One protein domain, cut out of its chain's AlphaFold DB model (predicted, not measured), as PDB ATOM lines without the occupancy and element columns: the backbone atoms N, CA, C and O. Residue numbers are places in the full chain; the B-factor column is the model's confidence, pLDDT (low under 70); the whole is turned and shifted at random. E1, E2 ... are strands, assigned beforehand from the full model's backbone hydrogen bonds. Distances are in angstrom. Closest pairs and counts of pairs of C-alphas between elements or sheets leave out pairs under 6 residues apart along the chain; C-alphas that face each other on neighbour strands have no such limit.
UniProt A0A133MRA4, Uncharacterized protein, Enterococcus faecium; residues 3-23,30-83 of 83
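Overview. This is residues 3 to 23 and 30 to 83 of the 83 residues of an uncharacterized protein of Enterococcus faecium (UniProt A0A133MRA4). Seven strands ring a closed barrel, its wall turned by the long strand E3, which bends by 93 degrees at residue 40. E1, E2 and the first part of E3 make one side, the rest of E3 with E4 and E5 the other, and the short E6 and E7 close the ring back to E1. The printed part has 75 residues, no named helix and strands E1 to E7 in chain order; it is all strand, in a mixed sheet. It is compact, radius of gyration of the C-alphas 12.2 A, spanning 35 by 29 by 20 A.

Arrangement. E1, residues 3 to 11, forms an antiparallel hairpin with E2, residues 14 to 23; N 7 and O 18 are 2.9 A apart. E2 is antiparallel to residues 30 to 39 of E3, residues 30 to 46, with N 17 and O 36 at 2.9 A. A meander, each strand the antiparallel neighbour of the one before, runs from E3 through E4, residues 49 to 56, E5, residues 59 to 69, and E6, residues 72 to 75, to E7, residues 80 to 82. Its N and O pairs include 44 and 51, 2.8 A; 52 and 63, 2.8 A; 66 and 74, 2.7 A; 73 and 81, 2.9 A. E7 is parallel to E1, with N 82 and O 6 at 2.9 A. E1 and E4 are apart.

Along the chain. E1 begins at C-alpha 3 (242.908, 119.583, -11.562) and measures 23.5 A; E2 measures 29.0 A, E3 38.2 A, E4 20.6 A and E5 30.1 A. E7 ends at C-alpha 82 (251.914, 115.496, -3.446).

Size, cuts and confidence. The C-alphas farthest apart, of Glu 30 and Asp 47, are 38.4 A apart. Residues 24 to 29 are not printed; C-alphas 23 and 30 are 5.6 A apart across the cut. The links printed whole are tight. pLDDT is under 70 at residues 23, 30 and 31.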
ATOM      1  N   LEU A   3     242.293 119.741 -12.870       74.38
ATOM      2  CA  LEU A   3     242.908 119.583 -11.562       74.38
ATOM      3  C   LEU A   3     244.165 120.455 -11.528       74.38
ATOM      4  O   LEU A   3     245.124 120.214 -12.258       74.38
ATOM      5  N   SER A   4     244.147 121.470 -10.673       80.62
ATOM      6  CA  SER A   4     245.267 122.392 -10.492       80.62
ATOM      7  C   SER A   4     246.276 121.822  -9.497       80.62
ATOM      8  O   SER A   4     247.485 121.872  -9.726       80.62
ATOM      9  N   ALA A   5     245.786 121.201  -8.419       83.38
ATOM     10  CA  ALA A   5     246.627 120.550  -7.424       83.38
ATOM     11  C   ALA A   5     245.927 119.354  -6.772       83.38
ATOM     12  O   ALA A   5     244.729 119.390  -6.489       83.38
ATOM     13  N   GLY A   6     246.699 118.305  -6.495       88.12
ATOM     14  CA  GLY A   6     246.302 117.182  -5.656       88.12
ATOM     15  C   GLY A   6     247.225 117.071  -4.445       88.12
ATOM     16  O   GLY A   6     248.450 117.106  -4.591       88.12
ATOM     17  N   GLN A   7     246.658 116.901  -3.255       92.38
ATOM     18  CA  GLN A   7     247.413 116.617  -2.037       92.38
ATOM     19  C   GLN A   7     246.886 115.349  -1.375       92.38
ATOM     20  O   GLN A   7     245.678 115.136  -1.299       92.38
ATOM     21  N   LEU A   8     247.801 114.520  -0.889       91.69
ATOM     22  CA  LEU A   8     247.527 113.324  -0.114       91.69
ATOM     23  C   LEU A   8     248.164 113.476   1.258       91.69
ATOM     24  O   LEU A   8     249.341 113.779   1.371       91.69
ATOM     25  N   THR A   9     247.396 113.251   2.313       91.75
ATOM     26  CA  THR A   9     247.898 113.302   3.683       91.75
ATOM     27  C   THR A   9     247.508 112.029   4.409       91.75
ATOM     28  O   THR A   9     246.345 111.624   4.417       91.75
ATOM     29  N   PHE A  10     248.494 111.400   5.036       89.38
ATOM     30  CA  PHE A  10     248.332 110.157   5.778       89.38
ATOM     31  C   PHE A  10     248.477 110.440   7.265       89.38
ATOM     32  O   PHE A  10     249.491 110.970   7.708       89.38
ATOM     33  N   THR A  11     247.456 110.095   8.042       89.25
ATOM     34  CA  THR A  11     247.468 110.222   9.503       89.25
ATOM     35  C   THR A  11     246.976 108.918  10.106       89.25
ATOM     36  O   THR A  11     245.799 108.591   9.980       89.25
ATOM     37  N   ASP A  12     247.864 108.179  10.773       89.00
ATOM     38  CA  ASP A  12     247.547 106.861  11.340       89.00
ATOM     39  C   ASP A  12     246.908 105.933  10.276       89.00
ATOM     40  O   ASP A  12     247.513 105.687   9.233       89.00
ATOM     41  N   LYS A  13     245.678 105.451  10.495       89.56
ATOM     42  CA  LYS A  13     244.890 104.649   9.546       89.56
ATOM     43  C   LYS A  13     243.887 105.473   8.734       89.56
ATOM     44  O   LYS A  13     242.845 104.957   8.321       89.56
ATOM     45  N   LYS A  14     244.171 106.751   8.506       92.12
ATOM     46  CA  LYS A  14     243.334 107.663   7.726       92.12
ATOM     47  C   LYS A  14     244.145 108.281   6.593       92.12
ATOM     48  O   LYS A  14     245.269 108.731   6.798       92.12
ATOM     49  N   MET A  15     243.551 108.322   5.408       92.31
ATOM     50  CA  MET A  15     244.073 109.056   4.260       92.31
ATOM     51  C   MET A  15     243.078 110.150   3.915       92.31
ATOM     52  O   MET A  15     241.877 109.907   3.813       92.31
ATOM     53  N   GLU A  16     243.589 111.353   3.725       92.25
ATOM     54  CA  GLU A  16     242.833 112.488   3.223       92.25
ATOM     55  C   GLU A  16     243.437 112.854   1.878       92.25
ATOM     56  O   GLU A  16     244.626 113.161   1.813       92.25
ATOM     57  N   TRP A  17     242.644 112.791   0.810       89.81
ATOM     58  CA  TRP A  17     243.021 113.442  -0.438       89.81
ATOM     59  C   TRP A  17     242.256 114.742  -0.561       89.81
ATOM     60  O   TRP A  17     241.073 114.808  -0.213       89.81
ATOM     61  N   THR A  18     242.915 115.757  -1.093       90.00
ATOM     62  CA  THR A  18     242.296 117.017  -1.481       90.00
ATOM     63  C   THR A  18     242.619 117.260  -2.947       90.00
ATOM     64  O   THR A  18     243.782 117.190  -3.348       90.00
ATOM     65  N   ARG A  19     241.587 117.518  -3.745       88.62
ATOM     66  CA  ARG A  19     241.676 117.896  -5.151       88.62
ATOM     67  C   ARG A  19     241.226 119.344  -5.282       88.62
ATOM     68  O   ARG A  19     240.092 119.671  -4.946       88.62
ATOM     69  N   THR A  20     242.113 120.203  -5.761       85.88
ATOM     70  CA  THR A  20     241.822 121.610  -6.026       85.88
ATOM     71  C   THR A  20     241.667 121.794  -7.524       85.88
ATOM     72  O   THR A  20     242.598 121.544  -8.295       85.88
ATOM     73  N   TYR A  21     240.498 122.256  -7.941       84.38
ATOM     74  CA  TYR A  21     240.190 122.558  -9.330       84.38
ATOM     75  C   TYR A  21     240.158 124.059  -9.532       84.38
ATOM     76  O   TYR A  21     239.636 124.804  -8.700       84.38
ATOM     77  N   GLN A  22     240.686 124.494 -10.667       78.38
ATOM     78  CA  GLN A  22     240.622 125.888 -11.067       78.38
ATOM     79  C   GLN A  22     239.535 126.026 -12.130       78.38
ATOM     80  O   GLN A  22     239.549 125.319 -13.144       78.38
ATOM     81  N   THR A  23     238.558 126.900 -11.897       66.69
ATOM     82  CA  THR A  23     237.585 127.250 -12.928       66.69
ATOM     83  C   THR A  23     238.144 128.424 -13.719       66.69
ATOM     84  O   THR A  23     238.480 129.478 -13.184       66.69
ATOM     85  N   GLU A  30     238.049 131.658  -9.518       63.06
ATOM     86  CA  GLU A  30     237.376 130.794  -8.558       63.06
ATOM     87  C   GLU A  30     238.109 129.446  -8.500       63.06
ATOM     88  O   GLU A  30     238.545 128.877  -9.505       63.06
ATOM     89  N   SER A  31     238.306 128.952  -7.283       69.31
ATOM     90  CA  SER A  31     238.864 127.627  -7.034       69.31
ATOM     91  C   SER A  31     237.851 126.832  -6.231       69.31
ATOM     92  O   SER A  31     237.128 127.377  -5.398       69.31
ATOM     93  N   SER A  32     237.740 125.547  -6.540       79.94
ATOM     94  CA  SER A  32     236.893 124.613  -5.806       79.94
ATOM     95  C   SER A  32     237.767 123.508  -5.246       79.94
ATOM     96  O   SER A  32     238.625 122.974  -5.947       79.94
ATOM     97  N   GLU A  33     237.552 123.174  -3.980       84.56
ATOM     98  CA  GLU A  33     238.292 122.128  -3.285       84.56
ATOM     99  C   GLU A  33     237.351 120.976  -2.949       84.56
ATOM    100  O   GLU A  33     236.337 121.155  -2.274       84.56
ATOM    101  N   GLU A  34     237.703 119.779  -3.408       86.81
ATOM    102  CA  GLU A  34     237.030 118.542  -3.035       86.81
ATOM    103  C   GLU A  34     237.936 117.720  -2.129       86.81
ATOM    104  O   GLU A  34     239.102 117.470  -2.443       86.81
ATOM    105  N   LYS A  35     237.393 117.269  -1.000       89.75
ATOM    106  CA  LYS A  35     238.125 116.473  -0.021       89.75
ATOM    107  C   LYS A  35     237.473 115.113   0.158       89.75
ATOM    108  O   LYS A  35     236.308 115.028   0.545       89.75
ATOM    109  N   THR A  36     238.265 114.064  -0.023       89.31
ATOM    110  CA  THR A  36     237.859 112.680   0.222       89.31
ATOM    111  C   THR A  36     238.648 112.113   1.388       89.31
ATOM    112  O   THR A  36     239.843 112.367   1.545       89.31
ATOM    113  N   VAL A  37     237.967 111.332   2.223       91.75
ATOM    114  CA  VAL A  37     238.557 110.715   3.407       91.75
ATOM    115  C   VAL A  37     238.365 109.209   3.355       91.75
ATOM    116  O   VAL A  37     237.237 108.716   3.375       91.75
ATOM    117  N   LEU A  38     239.480 108.486   3.372       92.81
ATOM    118  CA  LEU A  38     239.515 107.049   3.586       92.81
ATOM    119  C   LEU A  38     239.893 106.764   5.035       92.81
ATOM    120  O   LEU A  38     240.809 107.364   5.594       92.81
ATOM    121  N   THR A  39     239.181 105.824   5.637       93.44
ATOM    122  CA  THR A  39     239.430 105.347   7.002       93.44
ATOM    123  C   THR A  39     239.811 103.875   6.983       93.44
ATOM    124  O   THR A  39     239.533 103.189   6.002       93.44
ATOM    125  N   ASP A  40     240.428 103.383   8.060       93.75
ATOM    126  CA  ASP A  40     240.859 101.982   8.166       93.75
ATOM    127  C   ASP A  40     241.805 101.585   7.017       93.75
ATOM    128  O   ASP A  40     241.705 100.499   6.447       93.75
ATOM    129  N   ILE A  41     242.685 102.514   6.623       93.62
ATOM    130  CA  ILE A  41     243.514 102.328   5.437       93.62
ATOM    131  C   ILE A  41     244.604 101.285   5.676       93.62
ATOM    132  O   ILE A  41     245.200 101.191   6.753       93.62
ATOM    133  N   LYS A  42     244.926 100.557   4.615       92.69
ATOM    134  CA  LYS A  42     246.082  99.682   4.505       92.69
ATOM    135  C   LYS A  42     246.842 100.068   3.248       92.69
ATOM    136  O   LYS A  42     246.288 100.063   2.152       92.69
ATOM    137  N   ILE A  43     248.111 100.400   3.436       90.50
ATOM    138  CA  ILE A  43     249.010 100.819   2.368       90.50
ATOM    139  C   ILE A  43     249.914  99.637   2.042       90.50
ATOM    140  O   ILE A  43     250.578  99.094   2.926       90.50
ATOM    141  N   THR A  44     249.919  99.231   0.779       91.56
ATOM    142  CA  THR A  44     250.807  98.198   0.252       91.56
ATOM    143  C   THR A  44     251.621  98.809  -0.870       91.56
ATOM    144  O   THR A  44     251.062  99.353  -1.818       91.56
ATOM    145  N   THR A  45     252.939  98.723  -0.762       89.44
ATOM    146  CA  THR A  45     253.852  99.180  -1.806       89.44
ATOM    147  C   THR A  45     254.384  97.980  -2.567       89.44
ATOM    148  O   THR A  45     254.830  97.000  -1.965       89.44
ATOM    149  N   LYS A  46     254.322  98.037  -3.894       90.69
ATOM    150  CA  LYS A  46     254.851  97.000  -4.773       90.69
ATOM    151  C   LYS A  46     255.528  97.674  -5.954       90.69
ATOM    152  O   LYS A  46     254.857  98.339  -6.729       90.69
ATOM    153  N   ASP A  47     256.842  97.510  -6.066       89.19
ATOM    154  CA  ASP A  47     257.651  98.206  -7.073       89.19
ATOM    155  C   ASP A  47     257.399  99.730  -7.021       89.19
ATOM    156  O   ASP A  47     257.605 100.349  -5.971       89.19
ATOM    157  N   ASP A  48     256.918 100.319  -8.117       89.56
ATOM    158  CA  ASP A  48     256.535 101.731  -8.204       89.56
ATOM    159  C   ASP A  48     255.046 101.980  -7.899       89.56
ATOM    160  O   ASP A  48     254.583 103.115  -7.977       89.56
ATOM    161  N   GLU A  49     254.276 100.964  -7.520       91.56
ATOM    162  CA  GLU A  49     252.855 101.088  -7.196       91.56
ATOM    163  C   GLU A  49     252.612 101.235  -5.684       91.56
ATOM    164  O   GLU A  49     253.154 100.515  -4.840       91.56
ATOM    165  N   TYR A  50     251.734 102.171  -5.343       90.88
ATOM    166  CA  TYR A  50     251.178 102.441  -4.027       90.88
ATOM    167  C   TYR A  50     249.699 102.061  -4.039       90.88
ATOM    168  O   TYR A  50     248.859 102.789  -4.561       90.88
ATOM    169  N   ILE A  51     249.374 100.916  -3.451       92.56
ATOM    170  CA  ILE A  51     248.011 100.394  -3.372       92.56
ATOM    171  C   ILE A  51     247.455 100.732  -1.992       92.56
ATOM    172  O   ILE A  51     247.967 100.264  -0.972       92.56
ATOM    173  N   ILE A  52     246.404 101.544  -1.953       91.94
ATOM    174  CA  ILE A  52     245.769 102.004  -0.722       91.94
ATOM    175  C   ILE A  52     244.337 101.491  -0.700       91.94
ATOM    176  O   ILE A  52     243.471 101.985  -1.413       91.94
ATOM    177  N   SER A  53     244.084 100.499   0.145       93.19
ATOM    178  CA  SER A  53     242.735 100.007   0.425       93.19
ATOM    179  C   SER A  53     242.214 100.643   1.707       93.19
ATOM    180  O   SER A  53     242.960 100.723   2.679       93.19
ATOM    181  N   GLY A  54     240.952 101.047   1.753       93.31
ATOM    182  CA  GLY A  54     240.327 101.603   2.950       93.31
ATOM    183  C   GLY A  54     238.811 101.661   2.822       93.31
ATOM    184  O   GLY A  54     238.222 101.043   1.939       93.31
ATOM    185  N   LYS A  55     238.169 102.413   3.713       93.56
ATOM    186  CA  LYS A  55     236.723 102.631   3.715       93.56
ATOM    187  C   LYS A  55     236.395 104.090   3.454       93.56
ATOM    188  O   LYS A  55     236.718 104.952   4.275       93.56
ATOM    189  N   GLU A  56     235.687 104.338   2.362       92.38
ATOM    190  CA  GLU A  56     235.030 105.608   2.068       92.38
ATOM    191  C   GLU A  56     233.542 105.456   2.387       92.38
ATOM    192  O   GLU A  56     232.886 104.552   1.875       92.38
ATOM    193  N   ASN A  57     232.978 106.294   3.262       88.62
ATOM    194  CA  ASN A  57     231.548 106.225   3.604       88.62
ATOM    195  C   ASN A  57     231.061 104.804   3.985       88.62
ATOM    196  O   ASN A  57     229.954 104.393   3.635       88.62
ATOM    197  N   LYS A  58     231.899 104.047   4.716       87.25
ATOM    198  CA  LYS A  58     231.693 102.636   5.119       87.25
ATOM    199  C   LYS A  58     231.730 101.601   3.981       87.25
ATOM    200  O   LYS A  58     231.494 100.426   4.252       87.25
ATOM    201  N   LYS A  59     232.042 101.996   2.747       91.81
ATOM    202  CA  LYS A  59     232.272 101.088   1.620       91.81
ATOM    203  C   LYS A  59     233.762 100.868   1.429       91.81
ATOM    204  O   LYS A  59     234.533 101.821   1.477       91.81
ATOM    205  N   GLU A  60     234.155  99.617   1.222       92.44
ATOM    206  CA  GLU A  60     235.535  99.297   0.873       92.44
ATOM    207  C   GLU A  60     235.869  99.884  -0.497       92.44
ATOM    208  O   GLU A  60     235.121  99.718  -1.460       92.44
ATOM    209  N   THR A  61     236.988 100.589  -0.561       91.25
ATOM    210  CA  THR A  61     237.523 101.181  -1.778       91.25
ATOM    211  C   THR A  61     239.020 100.941  -1.824       91.25
ATOM    212  O   THR A  61     239.687 100.871  -0.789       91.25
ATOM    213  N   THR A  62     239.545 100.770  -3.026       92.19
ATOM    214  CA  THR A  62     240.976 100.605  -3.258       92.19
ATOM    215  C   THR A  62     241.388 101.592  -4.322       92.19
ATOM    216  O   THR A  62     240.764 101.666  -5.374       92.19
ATOM    217  N   VAL A  63     242.434 102.349  -4.022       90.19
ATOM    218  CA  VAL A  63     243.015 103.335  -4.921       90.19
ATOM    219  C   VAL A  63     244.455 102.934  -5.186       90.19
ATOM    220  O   VAL A  63     245.191 102.600  -4.256       90.19
ATOM    221  N   ILE A  64     244.847 102.957  -6.453       92.19
ATOM    222  CA  ILE A  64     246.200 102.628  -6.887       92.19
ATOM    223  C   ILE A  64     246.858 103.912  -7.377       92.19
ATOM    224  O   ILE A  64     246.294 104.658  -8.174       92.19
ATOM    225  N   PHE A  65     248.064 104.163  -6.886       92.25
ATOM    226  CA  PHE A  65     248.900 105.266  -7.316       92.25
ATOM    227  C   PHE A  65     250.220 104.738  -7.854       92.25
ATOM    228  O   PHE A  65     250.820 103.844  -7.275       92.25
ATOM    229  N   THR A  66     250.730 105.337  -8.918       94.06
ATOM    230  CA  THR A  66     252.099 105.127  -9.384       94.06
ATOM    231  C   THR A  66     253.009 106.196  -8.792       94.06
ATOM    232  O   THR A  66     252.729 107.393  -8.873       94.06
ATOM    233  N   LYS A  67     254.130 105.792  -8.208       92.25
ATOM    234  CA  LYS A  67     255.186 106.683  -7.746       92.25
ATOM    235  C   LYS A  67     255.924 107.254  -8.953       92.25
ATOM    236  O   LYS A  67     256.526 106.525  -9.728       92.25
ATOM    237  N   ILE A  68     255.893 108.577  -9.096       92.25
ATOM    238  CA  ILE A  68     256.507 109.285 -10.234       92.25
ATOM    239  C   ILE A  68     257.615 110.259  -9.813       92.25
ATOM    240  O   ILE A  68     258.188 110.963 -10.641       92.25
ATOM    241  N   GLY A  69     257.920 110.337  -8.519       88.44
ATOM    242  CA  GLY A  69     258.970 111.202  -8.001       88.44
ATOM    243  C   GLY A  69     259.070 111.157  -6.484       88.44
ATOM    244  O   GLY A  69     258.412 110.356  -5.815       88.44
ATOM    245  N   ASN A  70     259.904 112.035  -5.931       86.25
ATOM    246  CA  ASN A  70     260.035 112.155  -4.486       86.25
ATOM    247  C   ASN A  70     258.764 112.799  -3.921       86.25
ATOM    248  O   ASN A  70     258.457 113.934  -4.280       86.25
ATOM    249  N   TYR A  71     258.017 112.058  -3.099       86.56
ATOM    250  CA  TYR A  71     256.720 112.480  -2.550       86.56
ATOM    251  C   TYR A  71     255.654 112.820  -3.610       86.56
ATOM    252  O   TYR A  71     254.722 113.565  -3.326       86.56
ATOM    253  N   ARG A  72     255.773 112.284  -4.836       91.06
ATOM    254  CA  ARG A  72     254.801 112.512  -5.918       91.06
ATOM    255  C   ARG A  72     254.197 111.202  -6.398       91.06
ATOM    256  O   ARG A  72     254.918 110.278  -6.781       91.06
ATOM    257  N   LEU A  73     252.873 111.165  -6.399       92.19
ATOM    258  CA  LEU A  73     252.049 110.029  -6.786       92.19
ATOM    259  C   LEU A  73     251.165 110.415  -7.974       92.19
ATOM    260  O   LEU A  73     250.758 111.566  -8.090       92.19
ATOM    261  N   LYS A  74     250.872 109.463  -8.856       91.75
ATOM    262  CA  LYS A  74     249.993 109.631 -10.016       91.75
ATOM    263  C   LYS A  74     248.868 108.603  -9.948       91.75
ATOM    264  O   LYS A  74     249.171 107.435  -9.741       91.75
ATOM    265  N   ASP A  75     247.610 109.005 -10.087       90.19
ATOM    266  CA  ASP A  75     246.499 108.044 -10.183       90.19
ATOM    267  C   ASP A  75     246.319 107.502 -11.615       90.19
ATOM    268  O   ASP A  75     247.025 107.906 -12.546       90.19
ATOM    269  N   GLU A  76     245.386 106.564 -11.793       87.19
ATOM    270  CA  GLU A  76     245.074 105.958 -13.098       87.19
ATOM    271  C   GLU A  76     244.569 106.981 -14.129       87.19
ATOM    272  O   GLU A  76     244.888 106.870 -15.313       87.19
ATOM    273  N   ASP A  77     243.859 108.018 -13.678       86.19
ATOM    274  CA  ASP A  77     243.381 109.130 -14.512       86.19
ATOM    275  C   ASP A  77     244.507 110.106 -14.904       86.19
ATOM    276  O   ASP A  77     244.344 110.984 -15.753       86.19
ATOM    277  N   GLY A  78     245.684 109.946 -14.304       86.19
ATOM    278  CA  GLY A  78     246.881 110.719 -14.572       86.19
ATOM    279  C   GLY A  78     247.033 112.005 -13.772       86.19
ATOM    280  O   GLY A  78     247.960 112.775 -14.038       86.19
ATOM    281  N   ASN A  79     246.192 112.204 -12.761       87.81
ATOM    282  CA  ASN A  79     246.304 113.297 -11.811       87.81
ATOM    283  C   ASN A  79     247.522 113.105 -10.911       87.81
ATOM    284  O   ASN A  79     247.811 111.994 -10.464       87.81
ATOM    285  N   ILE A  80     248.214 114.202 -10.608       89.94
ATOM    286  CA  ILE A  80     249.418 114.190  -9.778       89.94
ATOM    287  C   ILE A  80     249.085 114.700  -8.379       89.94
ATOM    288  O   ILE A  80     248.519 115.778  -8.211       89.94
ATOM    289  N   TYR A  81     249.529 113.947  -7.380       90.12
ATOM    290  CA  TYR A  81     249.370 114.246  -5.967       90.12
ATOM    291  C   TYR A  81     250.722 114.406  -5.297       90.12
ATOM    292  O   TYR A  81     251.671 113.674  -5.596       90.12
ATOM    293  N   SER A  82     250.780 115.338  -4.354       91.06
ATOM    294  CA  SER A  82     251.914 115.496  -3.446       91.06
ATOM    295  C   SER A  82     251.581 114.875  -2.089       91.06
ATOM    296  O   SER A  82     250.466 115.058  -1.599       91.06
ATOM    297  N   LEU A  83     252.527 114.117  -1.535       86.12
ATOM    298  CA  LEU A  83     252.496 113.495  -0.203       86.12
ATOM    299  C   LEU A  83     252.924 114.466   0.903       86.12
ATOM    300  O   LEU A  83     253.817 115.299   0.622       86.12
TER     301      LEU A  83